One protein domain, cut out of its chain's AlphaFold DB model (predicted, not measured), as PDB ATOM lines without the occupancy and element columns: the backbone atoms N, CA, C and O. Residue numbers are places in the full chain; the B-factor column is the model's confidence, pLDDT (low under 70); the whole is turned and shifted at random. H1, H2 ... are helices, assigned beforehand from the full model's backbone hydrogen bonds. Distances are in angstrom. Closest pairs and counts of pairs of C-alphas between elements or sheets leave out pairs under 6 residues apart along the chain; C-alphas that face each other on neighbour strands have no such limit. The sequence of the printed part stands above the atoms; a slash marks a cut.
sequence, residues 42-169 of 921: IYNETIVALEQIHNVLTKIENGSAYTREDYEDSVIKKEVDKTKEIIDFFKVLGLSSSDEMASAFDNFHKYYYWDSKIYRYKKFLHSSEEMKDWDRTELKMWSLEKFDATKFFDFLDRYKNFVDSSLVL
ATOM      1  N   ILE A  42      -8.381   0.842  99.251       68.75
ATOM      2  CA  ILE A  42      -7.523   2.037  99.219       68.75
ATOM      3  C   ILE A  42      -7.078   2.358  97.791       68.75
ATOM      4  O   ILE A  42      -6.362   1.572  97.172       68.75
ATOM      5  N   TYR A  43      -7.420   3.558  97.321       74.94
ATOM      6  CA  TYR A  43      -6.917   4.127  96.068       74.94
ATOM      7  C   TYR A  43      -5.909   5.249  96.322       74.94
ATOM      8  O   TYR A  43      -5.838   5.825  97.409       74.94
ATOM      9  N   ASN A  44      -5.136   5.597  95.296       79.12
ATOM     10  CA  ASN A  44      -4.183   6.697  95.371       79.12
ATOM     11  C   ASN A  44      -4.867   8.038  95.668       79.12
ATOM     12  O   ASN A  44      -4.415   8.794  96.527       79.12
ATOM     13  N   GLU A  45      -5.978   8.311  94.982       73.56
ATOM     14  CA  GLU A  45      -6.756   9.544  95.120       73.56
ATOM     15  C   GLU A  45      -7.276   9.723  96.549       73.56
ATOM     16  O   GLU A  45      -7.240  10.823  97.097       73.56
ATOM     17  N   THR A  46      -7.659   8.618  97.188       74.06
ATOM     18  CA  THR A  46      -8.058   8.577  98.593       74.06
ATOM     19  C   THR A  46      -6.971   9.135  99.511       74.06
ATOM     20  O   THR A  46      -7.241   9.988 100.350       74.06
ATOM     21  N   ILE A  47      -5.723   8.689  99.337       78.38
ATOM     22  CA  ILE A  47      -4.584   9.110 100.167       78.38
ATOM     23  C   ILE A  47      -4.289  10.598  99.964       78.38
ATOM     24  O   ILE A  47      -3.981  11.302 100.926       78.38
ATOM     25  N   VAL A  48      -4.424  11.090  98.729       79.81
ATOM     26  CA  VAL A  48      -4.269  12.515  98.406       79.81
ATOM     27  C   VAL A  48      -5.333  13.361  99.109       79.81
ATOM     28  O   VAL A  48      -4.992  14.394  99.680       79.81
ATOM     29  N   ALA A  49      -6.596  12.925  99.119       76.00
ATOM     30  CA  ALA A  49      -7.677  13.641  99.802       76.00
ATOM     31  C   ALA A  49      -7.393  13.811 101.302       76.00
ATOM     32  O   ALA A  49      -7.566  14.886 101.872       76.00
ATOM     33  N   LEU A  50      -6.909  12.748 101.941       77.38
ATOM     34  CA  LEU A  50      -6.659  12.727 103.381       77.38
ATOM     35  C   LEU A  50      -5.478  13.597 103.777       77.38
ATOM     36  O   LEU A  50      -5.553  14.287 104.784       77.38
ATOM     37  N   GLU A  51      -4.415  13.596 102.975       83.31
ATOM     38  CA  GLU A  51      -3.289  14.508 103.168       83.31
ATOM     39  C   GLU A  51      -3.770  15.967 103.128       83.31
ATOM     40  O   GLU A  51      -3.372  16.778 103.964       83.31
ATOM     41  N   GLN A  52      -4.665  16.305 102.195       81.44
ATOM     42  CA  GLN A  52      -5.232  17.649 102.089       81.44
ATOM     43  C   GLN A  52      -6.098  18.004 103.308       81.44
ATOM     44  O   GLN A  52      -5.892  19.062 103.902       81.44
ATOM     45  N   ILE A  53      -7.013  17.117 103.717       80.88
ATOM     46  CA  ILE A  53      -7.871  17.318 104.898       80.88
ATOM     47  C   ILE A  53      -7.016  17.464 106.162       80.88
ATOM     48  O   ILE A  53      -7.185  18.428 106.906       80.88
ATOM     49  N   HIS A  54      -6.049  16.567 106.379       84.12
ATOM     50  CA  HIS A  54      -5.128  16.611 107.517       84.12
ATOM     51  C   HIS A  54      -4.419  17.968 107.631       84.12
ATOM     52  O   HIS A  54      -4.344  18.549 108.716       84.12
ATOM     53  N   ASN A  55      -3.925  18.497 106.508       85.75
ATOM     54  CA  ASN A  55      -3.224  19.779 106.476       85.75
ATOM     55  C   ASN A  55      -4.143  20.954 106.849       85.75
ATOM     56  O   ASN A  55      -3.717  21.855 107.574       85.75
ATOM     57  N   VAL A  56      -5.395  20.951 106.379       87.25
ATOM     58  CA  VAL A  56      -6.368  22.007 106.705       87.25
ATOM     59  C   VAL A  56      -6.788  21.930 108.172       87.25
ATOM     60  O   VAL A  56      -6.729  22.940 108.872       87.25
ATOM     61  N   LEU A  57      -7.123  20.736 108.674       86.31
ATOM     62  CA  LEU A  57      -7.485  20.528 110.081       86.31
ATOM     63  C   LEU A  57      -6.353  20.925 111.031       86.31
ATOM     64  O   LEU A  57      -6.600  21.563 112.049       86.31
ATOM     65  N   THR A  58      -5.104  20.618 110.672       86.44
ATOM     66  CA  THR A  58      -3.931  21.012 111.464       86.44
ATOM     67  C   THR A  58      -3.837  22.526 111.616       86.44
ATOM     68  O   THR A  58      -3.626  23.013 112.725       86.44
ATOM     69  N   LYS A  59      -4.060  23.274 110.530       89.12
ATOM     70  CA  LYS A  59      -4.065  24.743 110.555       89.12
ATOM     71  C   LYS A  59      -5.237  25.325 111.349       89.12
ATOM     72  O   LYS A  59      -5.099  26.374 111.967       89.12
ATOM     73  N   ILE A  60      -6.391  24.663 111.346       87.69
ATOM     74  CA  ILE A  60      -7.550  25.091 112.140       87.69
ATOM     75  C   ILE A  60      -7.270  24.904 113.631       87.69
ATOM     76  O   ILE A  60      -7.437  25.842 114.405       87.69
ATOM     77  N   GLU A  61      -6.807  23.718 114.024       83.31
ATOM     78  CA  GLU A  61      -6.572  23.367 115.429       83.31
ATOM     79  C   GLU A  61      -5.400  24.134 116.056       83.31
ATOM     80  O   GLU A  61      -5.414  24.396 117.254       83.31
ATOM     81  N   ASN A  62      -4.384  24.513 115.273       84.06
ATOM     82  CA  ASN A  62      -3.258  25.315 115.766       84.06
ATOM     83  C   ASN A  62      -3.485  26.839 115.644       84.06
ATOM     84  O   ASN A  62      -2.580  27.610 115.961       84.06
ATOM     85  N   GLY A  63      -4.662  27.271 115.171       83.75
ATOM     86  CA  GLY A  63      -5.036  28.681 115.046       83.75
ATOM     87  C   GLY A  63      -4.375  29.445 113.893       83.75
ATOM     88  O   GLY A  63      -4.411  30.670 113.895       83.75
ATOM     89  N   SER A  64      -3.769  28.760 112.917       87.12
ATOM     90  CA  SER A  64      -3.109  29.380 111.749       87.12
ATOM     91  C   SER A  64      -3.937  29.361 110.454       87.12
ATOM     92  O   SER A  64      -3.445  29.753 109.395       87.12
ATOM     93  N   ALA A  65      -5.179  28.876 110.507       90.19
ATOM     94  CA  ALA A  65      -6.130  28.953 109.399       90.19
ATOM     95  C   ALA A  65      -6.689  30.376 109.229       90.19
ATOM     96  O   ALA A  65      -6.725  31.150 110.183       90.19
ATOM     97  N   TYR A  66      -7.177  30.691 108.024       91.56
ATOM     98  CA  TYR A  66      -7.856  31.962 107.759       91.56
ATOM     99  C   TYR A  66      -9.099  32.128 108.643       91.56
ATOM    100  O   TYR A  66      -9.829  31.175 108.923       91.56
ATOM    101  N   THR A  67      -9.353  33.355 109.066       90.31
ATOM    102  CA  THR A  67     -10.489  33.727 109.905       90.31
ATOM    103  C   THR A  67     -11.642  34.291 109.076       90.31
ATOM    104  O   THR A  67     -11.506  34.575 107.882       90.31
ATOM    105  N   ARG A  68     -12.797  34.476 109.725       91.19
ATOM    106  CA  ARG A  68     -13.925  35.208 109.137       91.19
ATOM    107  C   ARG A  68     -13.520  36.629 108.742       91.19
ATOM    108  O   ARG A  68     -13.866  37.077 107.653       91.19
ATOM    109  N   GLU A  69     -12.727  37.280 109.589       90.69
ATOM    110  CA  GLU A  69     -12.191  38.622 109.354       90.69
ATOM    111  C   GLU A  69     -11.290  38.649 108.115       90.69
ATOM    112  O   GLU A  69     -11.477  39.509 107.263       90.69
ATOM    113  N   ASP A  70     -10.393  37.670 107.938       90.88
ATOM    114  CA  ASP A  70      -9.531  37.581 106.746       90.88
ATOM    115  C   ASP A  70     -10.338  37.494 105.441       90.88
ATOM    116  O   ASP A  70      -9.969  38.092 104.424       90.88
ATOM    117  N   TYR A  71     -11.444  36.743 105.467       91.56
ATOM    118  CA  TYR A  71     -12.356  36.630 104.333       91.56
ATOM    119  C   TYR A  71     -13.086  37.952 104.073       91.56
ATOM    120  O   TYR A  71     -13.023  38.469 102.955       91.56
ATOM    121  N   GLU A  72     -13.744  38.513 105.089       91.25
ATOM    122  CA  GLU A  72     -14.513  39.759 104.979       91.25
ATOM    123  C   GLU A  72     -13.619  40.926 104.529       91.25
ATOM    124  O   GLU A  72     -13.985  41.661 103.609       91.25
ATOM    125  N   ASP A  73     -12.399  41.019 105.061       91.75
ATOM    126  CA  ASP A  73     -11.385  41.983 104.640       91.75
ATOM    127  C   ASP A  73     -11.022  41.837 103.163       91.75
ATOM    128  O   ASP A  73     -10.936  42.840 102.455       91.75
ATOM    129  N   SER A  74     -10.810  40.607 102.677       91.56
ATOM    130  CA  SER A  74     -10.475  40.363 101.267       91.56
ATOM    131  C   SER A  74     -11.609  40.793 100.328       91.56
ATOM    132  O   SER A  74     -11.354  41.384  99.277       91.56
ATOM    133  N   VAL A  75     -12.866  40.582 100.740       88.94
ATOM    134  CA  VAL A  75     -14.061  40.983  99.986       88.94
ATOM    135  C   VAL A  75     -14.211  42.505  99.980       88.94
ATOM    136  O   VAL A  75     -14.406  43.097  98.917       88.94
ATOM    137  N   ILE A  76     -14.056  43.161 101.138       91.81
ATOM    138  CA  ILE A  76     -14.114  44.628 101.275       91.81
ATOM    139  C   ILE A  76     -13.003  45.294 100.452       91.81
ATOM    140  O   ILE A  76     -13.253  46.274  99.746       91.81
ATOM    141  N   LYS A  77     -11.783  44.739 100.496       91.69
ATOM    142  CA  LYS A  77     -10.609  45.212  99.741       91.69
ATOM    143  C   LYS A  77     -10.635  44.810  98.259       91.69
ATOM    144  O   LYS A  77      -9.786  45.273  97.502       91.69
ATOM    145  N   LYS A  78     -11.625  44.016  97.823       89.25
ATOM    146  CA  LYS A  78     -11.783  43.488  96.451       89.25
ATOM    147  C   LYS A  78     -10.575  42.677  95.957       89.25
ATOM    148  O   LYS A  78     -10.268  42.667  94.765       89.25
ATOM    149  N   GLU A  79      -9.900  41.974  96.861       91.50
ATOM    150  CA  GLU A  79      -8.757  41.106  96.565       91.50
ATOM    151  C   GLU A  79      -9.244  39.733  96.071       91.50
ATOM    152  O   GLU A  79      -9.174  38.740  96.790       91.50
ATOM    153  N   VAL A  80      -9.744  39.671  94.830       88.00
ATOM    154  CA  VAL A  80     -10.386  38.468  94.253       88.00
ATOM    155  C   VAL A  80      -9.515  37.213  94.374       88.00
ATOM    156  O   VAL A  80     -10.024  36.148  94.724       88.00
ATOM    157  N   ASP A  81      -8.210  37.336  94.128       89.75
ATOM    158  CA  ASP A  81      -7.273  36.213  94.226       89.75
ATOM    159  C   ASP A  81      -7.151  35.693  95.663       89.75
ATOM    160  O   ASP A  81      -7.152  34.483  95.880       89.75
ATOM    161  N   LYS A  82      -7.134  36.595  96.651       90.00
ATOM    162  CA  LYS A  82      -7.059  36.238  98.071       90.00
ATOM    163  C   LYS A  82      -8.376  35.655  98.577       90.00
ATOM    164  O   LYS A  82      -8.373  34.662  99.294       90.00
ATOM    165  N   THR A  83      -9.513  36.212  98.160       88.62
ATOM    166  CA  THR A  83     -10.832  35.635  98.461       88.62
ATOM    167  C   THR A  83     -10.936  34.215  97.907       88.62
ATOM    168  O   THR A  83     -11.389  33.304  98.600       88.62
ATOM    169  N   LYS A  84     -10.463  33.996  96.675       89.19
ATOM    170  CA  LYS A  84     -10.416  32.670  96.059       89.19
ATOM    171  C   LYS A  84      -9.484  31.720  96.808       89.19
ATOM    172  O   LYS A  84      -9.869  30.582  97.043       89.19
ATOM    173  N   GLU A  85      -8.304  32.184  97.210       90.75
ATOM    174  CA  GLU A  85      -7.345  31.412  98.008       90.75
ATOM    175  C   GLU A  85      -7.964  30.920  99.325       90.75
ATOM    176  O   GLU A  85      -7.838  29.741  99.654       90.75
ATOM    177  N   ILE A  86      -8.692  31.787 100.040       90.12
ATOM    178  CA  ILE A  86      -9.380  31.436 101.293       90.12
ATOM    179  C   ILE A  86     -10.485  30.397 101.047       90.12
ATOM    180  O   ILE A  86     -10.594  29.420 101.790       90.12
ATOM    181  N   ILE A  87     -11.291  30.569  99.992       87.19
ATOM    182  CA  ILE A  87     -12.350  29.611  99.634       87.19
ATOM    183  C   ILE A  87     -11.741  28.258  99.240       87.19
ATOM    184  O   ILE A  87     -12.171  27.227  99.755       87.19
ATOM    185  N   ASP A  88     -10.730  28.242  98.369       84.81
ATOM    186  CA  ASP A  88     -10.062  27.019  97.908       84.81
ATOM    187  C   ASP A  88      -9.347  26.292  99.062       84.81
ATOM    188  O   ASP A  88      -9.335  25.059  99.096       84.81
ATOM    189  N   PHE A  89      -8.814  27.035 100.040       88.25
ATOM    190  CA  PHE A  89      -8.238  26.479 101.263       88.25
ATOM    191  C   PHE A  89      -9.258  25.653 102.059       88.25
ATOM    192  O   PHE A  89      -8.975  24.513 102.431       88.25
ATOM    193  N   PHE A  90     -10.454  26.196 102.298       85.62
ATOM    194  CA  PHE A  90     -11.488  25.521 103.087       85.62
ATOM    195  C   PHE A  90     -12.325  24.517 102.298       85.62
ATOM    196  O   PHE A  90     -12.860  23.579 102.887       85.62
ATOM    197  N   LYS A  91     -12.394  24.649 100.972       81.19
ATOM    198  CA  LYS A  91     -13.145  23.758 100.076       81.19
ATOM    199  C   LYS A  91     -12.803  22.282 100.247       81.19
ATOM    200  O   LYS A  91     -13.669  21.423 100.083       81.19
ATOM    201  N   VAL A  92     -11.556  21.997 100.613       78.56
ATOM    202  CA  VAL A  92     -11.051  20.652 100.920       78.56
ATOM    203  C   VAL A  92     -11.865  19.957 102.020       78.56
ATOM    204  O   VAL A  92     -12.014  18.739 101.977       78.56
ATOM    205  N   LEU A  93     -12.411  20.711 102.982       78.38
ATOM    206  CA  LEU A  93     -13.213  20.172 104.083       78.38
ATOM    207  C   LEU A  93     -14.580  19.669 103.620       78.38
ATOM    208  O   LEU A  93     -15.030  18.633 104.083       78.38
ATOM    209  N   GLY A  94     -15.214  20.340 102.656       70.81
ATOM    210  CA  GLY A  94     -16.555  19.977 102.184       70.81
ATOM    211  C   GLY A  94     -16.641  18.694 101.348       70.81
ATOM    212  O   GLY A  94     -17.578  18.584 100.570       70.81
ATOM    213  N   LEU A  95     -15.639  17.801 101.401       64.19
ATOM    214  CA  LEU A  95     -15.496  16.564 100.604       64.19
ATOM    215  C   LEU A  95     -15.765  16.737  99.082       64.19
ATOM    216  O   LEU A  95     -15.955  15.767  98.351       64.19
ATOM    217  N   SER A  96     -15.725  17.980  98.586       50.06
ATOM    218  CA  SER A  96     -16.424  18.457  97.377       50.06
ATOM    219  C   SER A  96     -15.549  18.572  96.125       50.06
ATOM    220  O   SER A  96     -15.929  19.220  95.147       50.06
ATOM    221  N   SER A  97     -14.357  17.974  96.117       51.28
ATOM    222  CA  SER A  97     -13.494  18.010  94.930       51.28
ATOM    223  C   SER A  97     -13.996  17.084  93.807       51.28
ATOM    224  O   SER A  97     -13.801  17.420  92.639       51.28
ATOM    225  N   SER A  98     -14.697  15.988  94.139       56.12
ATOM    226  CA  SER A  98     -15.512  15.157  93.230       56.12
ATOM    227  C   SER A  98     -16.328  14.105  94.010       56.12
ATOM    228  O   SER A  98     -15.928  13.711  95.107       56.12
ATOM    229  N   ASP A  99     -17.410  13.568  93.426       58.50
ATOM    230  CA  ASP A  99     -18.161  12.414  93.980       58.50
ATOM    231  C   ASP A  99     -17.243  11.206  94.269       58.50
ATOM    232  O   ASP A  99     -17.473  10.399  95.174       58.50
ATOM    233  N   GLU A 100     -16.154  11.095  93.504       57.06
ATOM    234  CA  GLU A 100     -15.135  10.061  93.652       57.06
ATOM    235  C   GLU A 100     -14.341  10.220  94.957       57.06
ATOM    236  O   GLU A 100     -14.012   9.206  95.575       57.06
ATOM    237  N   MET A 101     -14.064  11.457  95.390       60.56
ATOM    238  CA  MET A 101     -13.315  11.773  96.614       60.56
ATOM    239  C   MET A 101     -14.177  11.602  97.869       60.56
ATOM    240  O   MET A 101     -13.700  11.033  98.849       60.56
ATOM    241  N   ALA A 102     -15.458  11.983  97.818       62.78
ATOM    242  CA  ALA A 102     -16.411  11.732  98.903       62.78
ATOM    243  C   ALA A 102     -16.611  10.222  99.138       62.78
ATOM    244  O   ALA A 102     -16.430   9.716 100.245       62.78
ATOM    245  N   SER A 103     -16.858   9.462  98.066       59.34
ATOM    246  CA  SER A 103     -16.960   7.998  98.137       59.34
ATOM    247  C   SER A 103     -15.641   7.335  98.566       59.34
ATOM    248  O   SER A 103     -15.664   6.311  99.250       59.34
ATOM    249  N   ALA A 104     -14.492   7.894  98.177       58.91
ATOM    250  CA  ALA A 104     -13.181   7.416  98.607       58.91
ATOM    251  C   ALA A 104     -12.941   7.647 100.106       58.91
ATOM    252  O   ALA A 104     -12.433   6.746 100.770       58.91
ATOM    253  N   PHE A 105     -13.330   8.807 100.641       65.06
ATOM    254  CA  PHE A 105     -13.243   9.125 102.067       65.06
ATOM    255  C   PHE A 105     -14.113   8.182 102.912       65.06
ATOM    256  O   PHE A 105     -13.640   7.602 103.894       65.06
ATOM    257  N   ASP A 106     -15.354   7.946 102.481       62.31
ATOM    258  CA  ASP A 106     -16.277   7.028 103.154       62.31
ATOM    259  C   ASP A 106     -15.796   5.576 103.149       62.31
ATOM    260  O   ASP A 106     -15.908   4.888 104.169       62.31
ATOM    261  N   ASN A 107     -15.241   5.109 102.027       58.12
ATOM    262  CA  ASN A 107     -14.676   3.767 101.934       58.12
ATOM    263  C   ASN A 107     -13.426   3.626 102.801       58.12
ATOM    264  O   ASN A 107     -13.312   2.663 103.545       58.12
ATOM    265  N   PHE A 108     -12.522   4.596 102.768       58.03
ATOM    266  CA  PHE A 108     -11.243   4.504 103.459       58.03
ATOM    267  C   PHE A 108     -11.343   4.608 104.972       58.03
ATOM    268  O   PHE A 108     -10.632   3.894 105.665       58.03
ATOM    269  N   HIS A 109     -12.251   5.426 105.509       55.84
ATOM    270  CA  HIS A 109     -12.496   5.462 106.953       55.84
ATOM    271  C   HIS A 109     -12.872   4.084 107.520       55.84
ATOM    272  O   HIS A 109     -12.557   3.790 108.669       55.84
ATOM    273  N   LYS A 110     -13.545   3.228 106.737       57.41
ATOM    274  CA  LYS A 110     -13.842   1.856 107.176       57.41
ATOM    275  C   LYS A 110     -12.571   1.028 107.410       57.41
ATOM    276  O   LYS A 110     -12.654   0.043 108.127       57.41
ATOM    277  N   TYR A 111     -11.437   1.441 106.838       56.56
ATOM    278  CA  TYR A 111     -10.167   0.713 106.814       56.56
ATOM    279  C   TYR A 111      -8.963   1.538 107.311       56.56
ATOM    280  O   TYR A 111      -7.821   1.099 107.193       56.56
ATOM    281  N   TYR A 112      -9.166   2.751 107.832       59.97
ATOM    282  CA  TYR A 112      -8.094   3.644 108.279       59.97
ATOM    283  C   TYR A 112      -8.502   4.355 109.553       59.97
ATOM    284  O   TYR A 112      -9.368   5.232 109.553       59.97
ATOM    285  N   TYR A 113      -7.865   3.964 110.648       56.06
ATOM    286  CA  TYR A 113      -8.376   4.283 111.971       56.06
ATOM    287  C   TYR A 113      -7.518   5.318 112.737       56.06
ATOM    288  O   TYR A 113      -7.902   5.834 113.780       56.06
ATOM    289  N   TRP A 114      -6.342   5.689 112.236       61.91
ATOM    290  CA  TRP A 114      -5.283   6.144 113.145       61.91
ATOM    291  C   TRP A 114      -4.956   7.648 113.155       61.91
ATOM    292  O   TRP A 114      -4.234   8.108 114.039       61.91
ATOM    293  N   ASP A 115      -5.484   8.440 112.219       68.56
ATOM    294  CA  ASP A 115      -5.329   9.901 112.263       68.56
ATOM    295  C   ASP A 115      -6.431  10.530 113.127       68.56
ATOM    296  O   ASP A 115      -7.590  10.637 112.717       68.56
ATOM    297  N   SER A 116      -6.064  10.956 114.338       66.69
ATOM    298  CA  SER A 116      -7.002  11.496 115.325       66.69
ATOM    299  C   SER A 116      -7.713  12.774 114.873       66.69
ATOM    300  O   SER A 116      -8.841  13.010 115.308       66.69
ATOM    301  N   LYS A 117      -7.108  13.574 113.984       76.50
ATOM    302  CA  LYS A 117      -7.736  14.790 113.440       76.50
ATOM    303  C   LYS A 117      -8.828  14.429 112.448       76.50
ATOM    304  O   LYS A 117      -9.965  14.873 112.582       76.50
ATOM    305  N   ILE A 118      -8.504  13.548 111.502       75.62
ATOM    306  CA  ILE A 118      -9.456  13.052 110.498       75.62
ATOM    307  C   ILE A 118     -10.622  12.319 111.177       75.62
ATOM    308  O   ILE A 118     -11.779  12.517 110.805       75.62
ATOM    309  N   TYR A 119     -10.337  11.525 112.213       71.62
ATOM    310  CA  TYR A 119     -11.361  10.832 112.995       71.62
ATOM    311  C   TYR A 119     -12.341  11.798 113.679       71.62
ATOM    312  O   TYR A 119     -13.557  11.646 113.547       71.62
ATOM    313  N   ARG A 120     -11.829  12.818 114.384       73.94
ATOM    314  CA  ARG A 120     -12.661  13.832 115.059       73.94
ATOM    315  C   ARG A 120     -13.506  14.621 114.073       73.94
ATOM    316  O   ARG A 120     -14.694  14.817 114.318       73.94
ATOM    317  N   TYR A 121     -12.910  15.023 112.954       78.38
ATOM    318  CA  TYR A 121     -13.612  15.743 111.902       78.38
ATOM    319  C   TYR A 121     -14.778  14.932 111.331       78.38
ATOM    320  O   TYR A 121     -15.893  15.432 111.232       78.38
ATOM    321  N   LYS A 122     -14.580  13.636 111.075       74.12
ATOM    322  CA  LYS A 122     -15.678  12.763 110.653       74.12
ATOM    323  C   LYS A 122     -16.761  12.593 111.724       74.12
ATOM    324  O   LYS A 122     -17.947  12.606 111.402       74.12
ATOM    325  N   LYS A 123     -16.382  12.411 112.993       73.44
ATOM    326  CA  LYS A 123     -17.358  12.298 114.092       73.44
ATOM    327  C   LYS A 123     -18.245  13.543 114.156       73.44
ATOM    328  O   LYS A 123     -19.455  13.420 114.323       73.44
ATOM    329  N   PHE A 124     -17.655  14.719 113.961       79.25
ATOM    330  CA  PHE A 124     -18.392  15.971 113.863       79.25
ATOM    331  C   PHE A 124     -19.401  15.964 112.702       79.25
ATOM    332  O   PHE A 124     -20.574  16.255 112.934       79.25
ATOM    333  N   LEU A 125     -18.997  15.531 111.500       76.31
ATOM    334  CA  LEU A 125     -19.895  15.415 110.339       76.31
ATOM    335  C   LEU A 125     -21.092  14.478 110.590       76.31
ATOM    336  O   LEU A 125     -22.176  14.698 110.065       76.31
ATOM    337  N   HIS A 126     -20.949  13.463 111.445       72.25
ATOM    338  CA  HIS A 126     -22.046  12.545 111.785       72.25
ATOM    339  C   HIS A 126     -22.814  12.892 113.069       72.25
ATOM    340  O   HIS A 126     -23.728  12.153 113.440       72.25
ATOM    341  N   SER A 127     -22.475  13.994 113.745       71.25
ATOM    342  CA  SER A 127     -23.052  14.354 115.049       71.25
ATOM    343  C   SER A 127     -24.530  14.776 114.994       71.25
ATOM    344  O   SER A 127     -25.231  14.674 116.000       71.25
ATOM    345  N   SER A 128     -25.030  15.210 113.834       70.25
ATOM    346  CA  SER A 128     -26.440  15.555 113.616       70.25
ATOM    347  C   SER A 128     -26.855  15.331 112.157       70.25
ATOM    348  O   SER A 128     -26.001  15.279 111.275       70.25
ATOM    349  N   GLU A 129     -28.159  15.213 111.882       65.62
ATOM    350  CA  GLU A 129     -28.675  15.126 110.499       65.62
ATOM    351  C   GLU A 129     -28.301  16.364 109.661       65.62
ATOM    352  O   GLU A 129     -27.910  16.229 108.508       65.62
ATOM    353  N   GLU A 130     -28.292  17.559 110.267       69.31
ATOM    354  CA  GLU A 130     -27.839  18.803 109.618       69.31
ATOM    355  C   GLU A 130     -26.374  18.714 109.148       69.31
ATOM    356  O   GLU A 130     -26.037  19.202 108.072       69.31
ATOM    357  N   MET A 131     -25.508  18.063 109.934       68.19
ATOM    358  CA  MET A 131     -24.093  17.869 109.593       68.19
ATOM    359  C   MET A 131     -23.887  16.718 108.598       68.19
ATOM    360  O   MET A 131     -23.006  16.808 107.750       68.19
ATOM    361  N   LYS A 132     -24.725  15.671 108.636       63.84
ATOM    362  CA  LYS A 132     -24.690  14.571 107.653       63.84
ATOM    363  C   LYS A 132     -25.060  15.047 106.251       63.84
ATOM    364  O   LYS A 132     -24.489  14.581 105.266       63.84
ATOM    365  N   ASP A 133     -26.009  15.974 106.167       61.41
ATOM    366  CA  ASP A 133     -26.442  16.569 104.907       61.41
ATOM    367  C   ASP A 133     -25.453  17.625 104.386       61.41
ATOM    368  O   ASP A 133     -25.448  17.917 103.186       61.41
ATOM    369  N   TRP A 134     -24.555  18.148 105.227       65.25
ATOM    370  CA  TRP A 134     -23.496  19.076 104.807       65.25
ATOM    371  C   TRP A 134     -22.619  18.491 103.683       65.25
ATOM    372  O   TRP A 134     -22.350  19.168 102.691       65.25
ATOM    373  N   ASP A 135     -22.273  17.201 103.777       55.53
ATOM    374  CA  ASP A 135     -21.432  16.486 102.803       55.53
ATOM    375  C   ASP A 135     -22.101  16.277 101.432       55.53
ATOM    376  O   ASP A 135     -21.422  16.114 100.418       55.53
ATOM    377  N   ARG A 136     -23.440  16.258 101.374       52.94
ATOM    378  CA  ARG A 136     -24.198  15.897 100.158       52.94
ATOM    379  C   ARG A 136     -24.850  17.081  99.459       52.94
ATOM    380  O   ARG A 136     -25.110  17.012  98.258       52.94
ATOM    381  N   THR A 137     -25.142  18.155 100.186       51.31
ATOM    382  CA  THR A 137     -26.137  19.142  99.737       51.31
ATOM    383  C   THR A 137     -25.517  20.414  99.136       51.31
ATOM    384  O   THR A 137     -26.220  21.178  98.477       51.31
ATOM    385  N   GLU A 138     -24.198  20.636  99.257       59.81
ATOM    386  CA  GLU A 138     -23.590  21.959  98.987       59.81
ATOM    387  C   GLU A 138     -22.466  22.004  97.937       59.81
ATOM    388  O   GLU A 138     -21.616  22.897  97.950       59.81
ATOM    389  N   LEU A 139     -22.516  21.134  96.919       54.81
ATOM    390  CA  LEU A 139     -21.610  21.160  95.748       54.81
ATOM    391  C   LEU A 139     -21.494  22.539  95.050       54.81
ATOM    392  O   LEU A 139     -20.563  22.774  94.283       54.81
ATOM    393  N   LYS A 140     -22.438  23.462  95.291       59.31
ATOM    394  CA  LYS A 140     -22.517  24.785  94.647       59.31
ATOM    395  C   LYS A 140     -22.047  25.959  95.522       59.31
ATOM    396  O   LYS A 140     -21.939  27.060  94.986       59.31
ATOM    397  N   MET A 141     -21.766  25.748  96.812       72.81
ATOM    398  CA  MET A 141     -21.395  26.814  97.760       72.81
ATOM    399  C   MET A 141     -19.941  27.283  97.604       72.81
ATOM    400  O   MET A 141     -19.629  28.441  97.845       72.81
ATOM    401  N   TRP A 142     -19.041  26.429  97.123       77.44
ATOM    402  CA  TRP A 142     -17.597  26.707  97.059       77.44
ATOM    403  C   TRP A 142     -17.145  27.579  95.874       77.44
ATOM    404  O   TRP A 142     -16.000  27.490  95.433       77.44
ATOM    405  N   SER A 143     -18.046  28.382  95.305       78.62
ATOM    406  CA  SER A 143     -17.722  29.332  94.235       78.62
ATOM    407  C   SER A 143     -17.709  30.756  94.780       78.62
ATOM    408  O   SER A 143     -18.511  31.073  95.653       78.62
ATOM    409  N   LEU A 144     -16.853  31.617  94.220       79.06
ATOM    410  CA  LEU A 144     -16.754  33.042  94.580       79.06
ATOM    411  C   LEU A 144     -18.121  33.748  94.655       79.06
ATOM    412  O   LEU A 144     -18.322  34.607  95.502       79.06
ATOM    413  N   GLU A 145     -19.063  33.375  93.787       78.25
ATOM    414  CA  GLU A 145     -20.380  34.015  93.676       78.25
ATOM    415  C   GLU A 145     -21.427  33.479  94.665       78.25
ATOM    416  O   GLU A 145     -22.467  34.106  94.852       78.25
ATOM    417  N   LYS A 146     -21.205  32.298  95.258       80.12
ATOM    418  CA  LYS A 146     -22.220  31.563  96.041       80.12
ATOM    419  C   LYS A 146     -21.743  31.156  97.433       80.12
ATOM    420  O   LYS A 146     -22.439  30.396  98.104       80.12
ATOM    421  N   PHE A 147     -20.568  31.623  97.845       83.69
ATOM    422  CA  PHE A 147     -20.004  31.294  99.143       83.69
ATOM    423  C   PHE A 147     -20.766  32.004 100.263       83.69
ATOM    424  O   PHE A 147     -20.716  33.227 100.394       83.69
ATOM    425  N   ASP A 148     -21.469  31.221 101.081       84.75
ATOM    426  CA  ASP A 148     -22.139  31.708 102.282       84.75
ATOM    427  C   ASP A 148     -21.162  31.690 103.464       84.75
ATOM    428  O   ASP A 148     -21.011  30.692 104.173       84.75
ATOM    429  N   ALA A 149     -20.468  32.813 103.654       84.25
ATOM    430  CA  ALA A 149     -19.470  32.952 104.709       84.25
ATOM    431  C   ALA A 149     -20.069  32.778 106.111       84.25
ATOM    432  O   ALA A 149     -19.437  32.165 106.965       84.25
ATOM    433  N   THR A 150     -21.291  33.264 106.351       83.88
ATOM    434  CA  THR A 150     -21.930  33.126 107.668       83.88
ATOM    435  C   THR A 150     -22.167  31.655 107.966       83.88
ATOM    436  O   THR A 150     -21.688  31.146 108.975       83.88
ATOM    437  N   LYS A 151     -22.800  30.942 107.031       82.69
ATOM    438  CA  LYS A 151     -23.077  29.515 107.181       82.69
ATOM    439  C   LYS A 151     -21.798  28.682 107.345       82.69
ATOM    440  O   LYS A 151     -21.766  27.778 108.179       82.69
ATOM    441  N   PHE A 152     -20.738  28.987 106.589       84.81
ATOM    442  CA  PHE A 152     -19.458  28.276 106.693       84.81
ATOM    443  C   PHE A 152     -18.738  28.518 108.022       84.81
ATOM    444  O   PHE A 152     -18.286  27.569 108.663       84.81
ATOM    445  N   PHE A 153     -18.575  29.778 108.428       87.88
ATOM    446  CA  PHE A 153     -17.829  30.085 109.646       87.88
ATOM    447  C   PHE A 153     -18.599  29.646 110.895       87.88
ATOM    448  O   PHE A 153     -17.972  29.151 111.826       87.88
ATOM    449  N   ASP A 154     -19.936  29.658 110.868       85.56
ATOM    450  CA  ASP A 154     -20.755  29.039 111.913       85.56
ATOM    451  C   ASP A 154     -20.506  27.521 112.003       85.56
ATOM    452  O   ASP A 154     -20.385  26.969 113.098       85.56
ATOM    453  N   PHE A 155     -20.381  26.825 110.864       85.31
ATOM    454  CA  PHE A 155     -19.973  25.414 110.824       85.31
ATOM    455  C   PHE A 155     -18.567  25.215 111.410       85.31
ATOM    456  O   PHE A 155     -18.355  24.306 112.218       85.31
ATOM    457  N   LEU A 156     -17.611  26.075 111.049       87.25
ATOM    458  CA  LEU A 156     -16.236  26.005 111.542       87.25
ATOM    459  C   LEU A 156     -16.162  26.232 113.059       87.25
ATOM    460  O   LEU A 156     -15.415  25.537 113.748       87.25
ATOM    461  N   ASP A 157     -16.949  27.163 113.589       87.75
ATOM    462  CA  ASP A 157     -17.016  27.439 115.023       87.75
ATOM    463  C   ASP A 157     -17.695  26.294 115.779       87.75
ATOM    464  O   ASP A 157     -17.217  25.892 116.839       87.75
ATOM    465  N   ARG A 158     -18.743  25.675 115.213       86.19
ATOM    466  CA  ARG A 158     -19.312  24.428 115.755       86.19
ATOM    467  C   ARG A 158     -18.278  23.300 115.776       86.19
ATOM    468  O   ARG A 158     -18.217  22.584 116.773       86.19
ATOM    469  N   TYR A 159     -17.448  23.160 114.739       85.31
ATOM    470  CA  TYR A 159     -16.363  22.173 114.720       85.31
ATOM    471  C   TYR A 159     -15.321  22.450 115.809       85.31
ATOM    472  O   TYR A 159     -14.971  21.544 116.562       85.31
ATOM    473  N   LYS A 160     -14.852  23.697 115.944       85.88
ATOM    474  CA  LYS A 160     -13.901  24.087 117.002       85.88
ATOM    475  C   LYS A 160     -14.472  23.813 118.392       85.88
ATOM    476  O   LYS A 160     -13.846  23.113 119.180       85.88
ATOM    477  N   ASN A 161     -15.712  24.238 118.639       84.94
ATOM    478  CA  ASN A 161     -16.419  23.966 119.890       84.94
ATOM    479  C   ASN A 161     -16.585  22.463 120.143       84.94
ATOM    480  O   ASN A 161     -16.469  22.013 121.279       84.94
ATOM    481  N   PHE A 162     -16.845  21.666 119.104       81.69
ATOM    482  CA  PHE A 162     -16.908  20.211 119.205       81.69
ATOM    483  C   PHE A 162     -15.554  19.612 119.609       81.69
ATOM    484  O   PHE A 162     -15.499  18.769 120.501       81.69
ATOM    485  N   VAL A 163     -14.451  20.069 119.011       78.69
ATOM    486  CA  VAL A 163     -13.095  19.628 119.379       78.69
ATOM    487  C   VAL A 163     -12.765  20.000 120.829       78.69
ATOM    488  O   VAL A 163     -12.216  19.162 121.547       78.69
ATOM    489  N   ASP A 164     -13.158  21.193 121.273       76.69
ATOM    490  CA  ASP A 164     -12.912  21.691 122.630       76.69
ATOM    491  C   ASP A 164     -13.808  21.019 123.692       76.69
ATOM    492  O   ASP A 164     -13.393  20.838 124.838       76.69
ATOM    493  N   SER A 165     -15.028  20.606 123.323       69.19
ATOM    494  CA  SER A 165     -16.015  19.989 124.229       69.19
ATOM    495  C   SER A 165     -15.998  18.455 124.257       69.19
ATOM    496  O   SER A 165     -16.487  17.860 125.218       69.19
ATOM    497  N   SER A 166     -15.404  17.789 123.260       59.00
ATOM    498  CA  SER A 166     -15.368  16.319 123.106       59.00
ATOM    499  C   SER A 166     -14.456  15.580 124.119       59.00
ATOM    500  O   SER A 166     -13.928  14.507 123.818       59.00
ATOM    501  N   LEU A 167     -14.273  16.105 125.336       54.72
ATOM    502  CA  LEU A 167     -13.536  15.445 126.427       54.72
ATOM    503  C   LEU A 167     -14.314  14.295 127.095       54.72
ATOM    504  O   LEU A 167     -13.717  13.527 127.845       54.72
ATOM    505  N   VAL A 168     -15.616  14.151 126.825       52.31
ATOM    506  CA  VAL A 168     -16.458  13.081 127.384       52.31
ATOM    507  C   VAL A 168     -16.943  12.176 126.251       52.31
ATOM    508  O   VAL A 168     -17.673  12.613 125.363       52.31
ATOM    509  N   LEU A 169     -16.490  10.921 126.261       54.31
ATOM    510  CA  LEU A 169     -16.905   9.881 125.316       54.31
ATOM    511  C   LEU A 169     -18.232   9.260 125.780       54.31
ATOM    512  O   LEU A 169     -18.433   9.083 126.980       54.31
TER     513      LEU A 169
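Overview. This is residues 42 to 169 of the 921 residues of an uncharacterized protein of Acinetobacter johnsonii SH046 (UniProt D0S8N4). Look first for the longest helix, H1: H4 packs across its residues 45 to 50 and H5 across 50 to 58, and H5 reaches from H1 over to the second long helix, H7. H6 turns off at a corner after H5, and the hairpin of H2 and H3 makes one end of the long axis. The 128 printed residues hold seven named helices, H1 to H7 in chain order, and no named strand: all helix, mostly crossed. The whole is compact, with a radius of gyration of the C-alphas of 14.7 A and spans of 45 by 33 by 26 A.

Along the chain. Find C-alpha 44 at (-4.183, 6.697, 95.371); from there H1 runs 26.2 A to residue 61. H2 is residues 68 to 76, 12.3 A; H3 80 to 91, 16.1 A; H4 99 to 109, 15.8 A; H5 116 to 125, 14.4 A; H6 129 to 137, 11.8 A. H7, residues 149 to 165, runs 23.7 A to C-alpha 165 at (-16.015, 19.989, 124.229).

Arrangement. Begin at the hub, H5. It touches H1 about perpendicular at 88 degrees, closest at the C-alphas of His 54 and Ile 118, 6.3 A. It touches residues 159 to 163 of H7 at a steep tilt of 58 degrees, opposite ways; the C-alphas of Phe 124 and Tyr 159 are closest, 6.6 A. H5 and H6 touch only at the corner, C-alphas 125 and 131 closest at 4.9 A. H4 touches H1 at 78 degrees, about perpendicular; Thr 46 and Ala 104 have the closest C-alphas, 5.3 A. H2 and H3 form a hairpin, a shallow tilt of 30 degrees, with the C-alphas of Ser 74 and Thr 83 closest at 5.5 A. H3 and H7 are apart. Each O i to N i+4 pair is within hydrogen-bond range in H1, H2, H3, H4, H5 and H7; in H6, 3 of 5.

Size, cuts and confidence. The farthest C-alphas, Lys 77 and Tyr 111, are 45.1 A apart. The printed part has no cut; the link H6 to H7 is long. Look for pLDDT under 70 at residues 42, 95 to 116, 129 to 140 and 165 to 169.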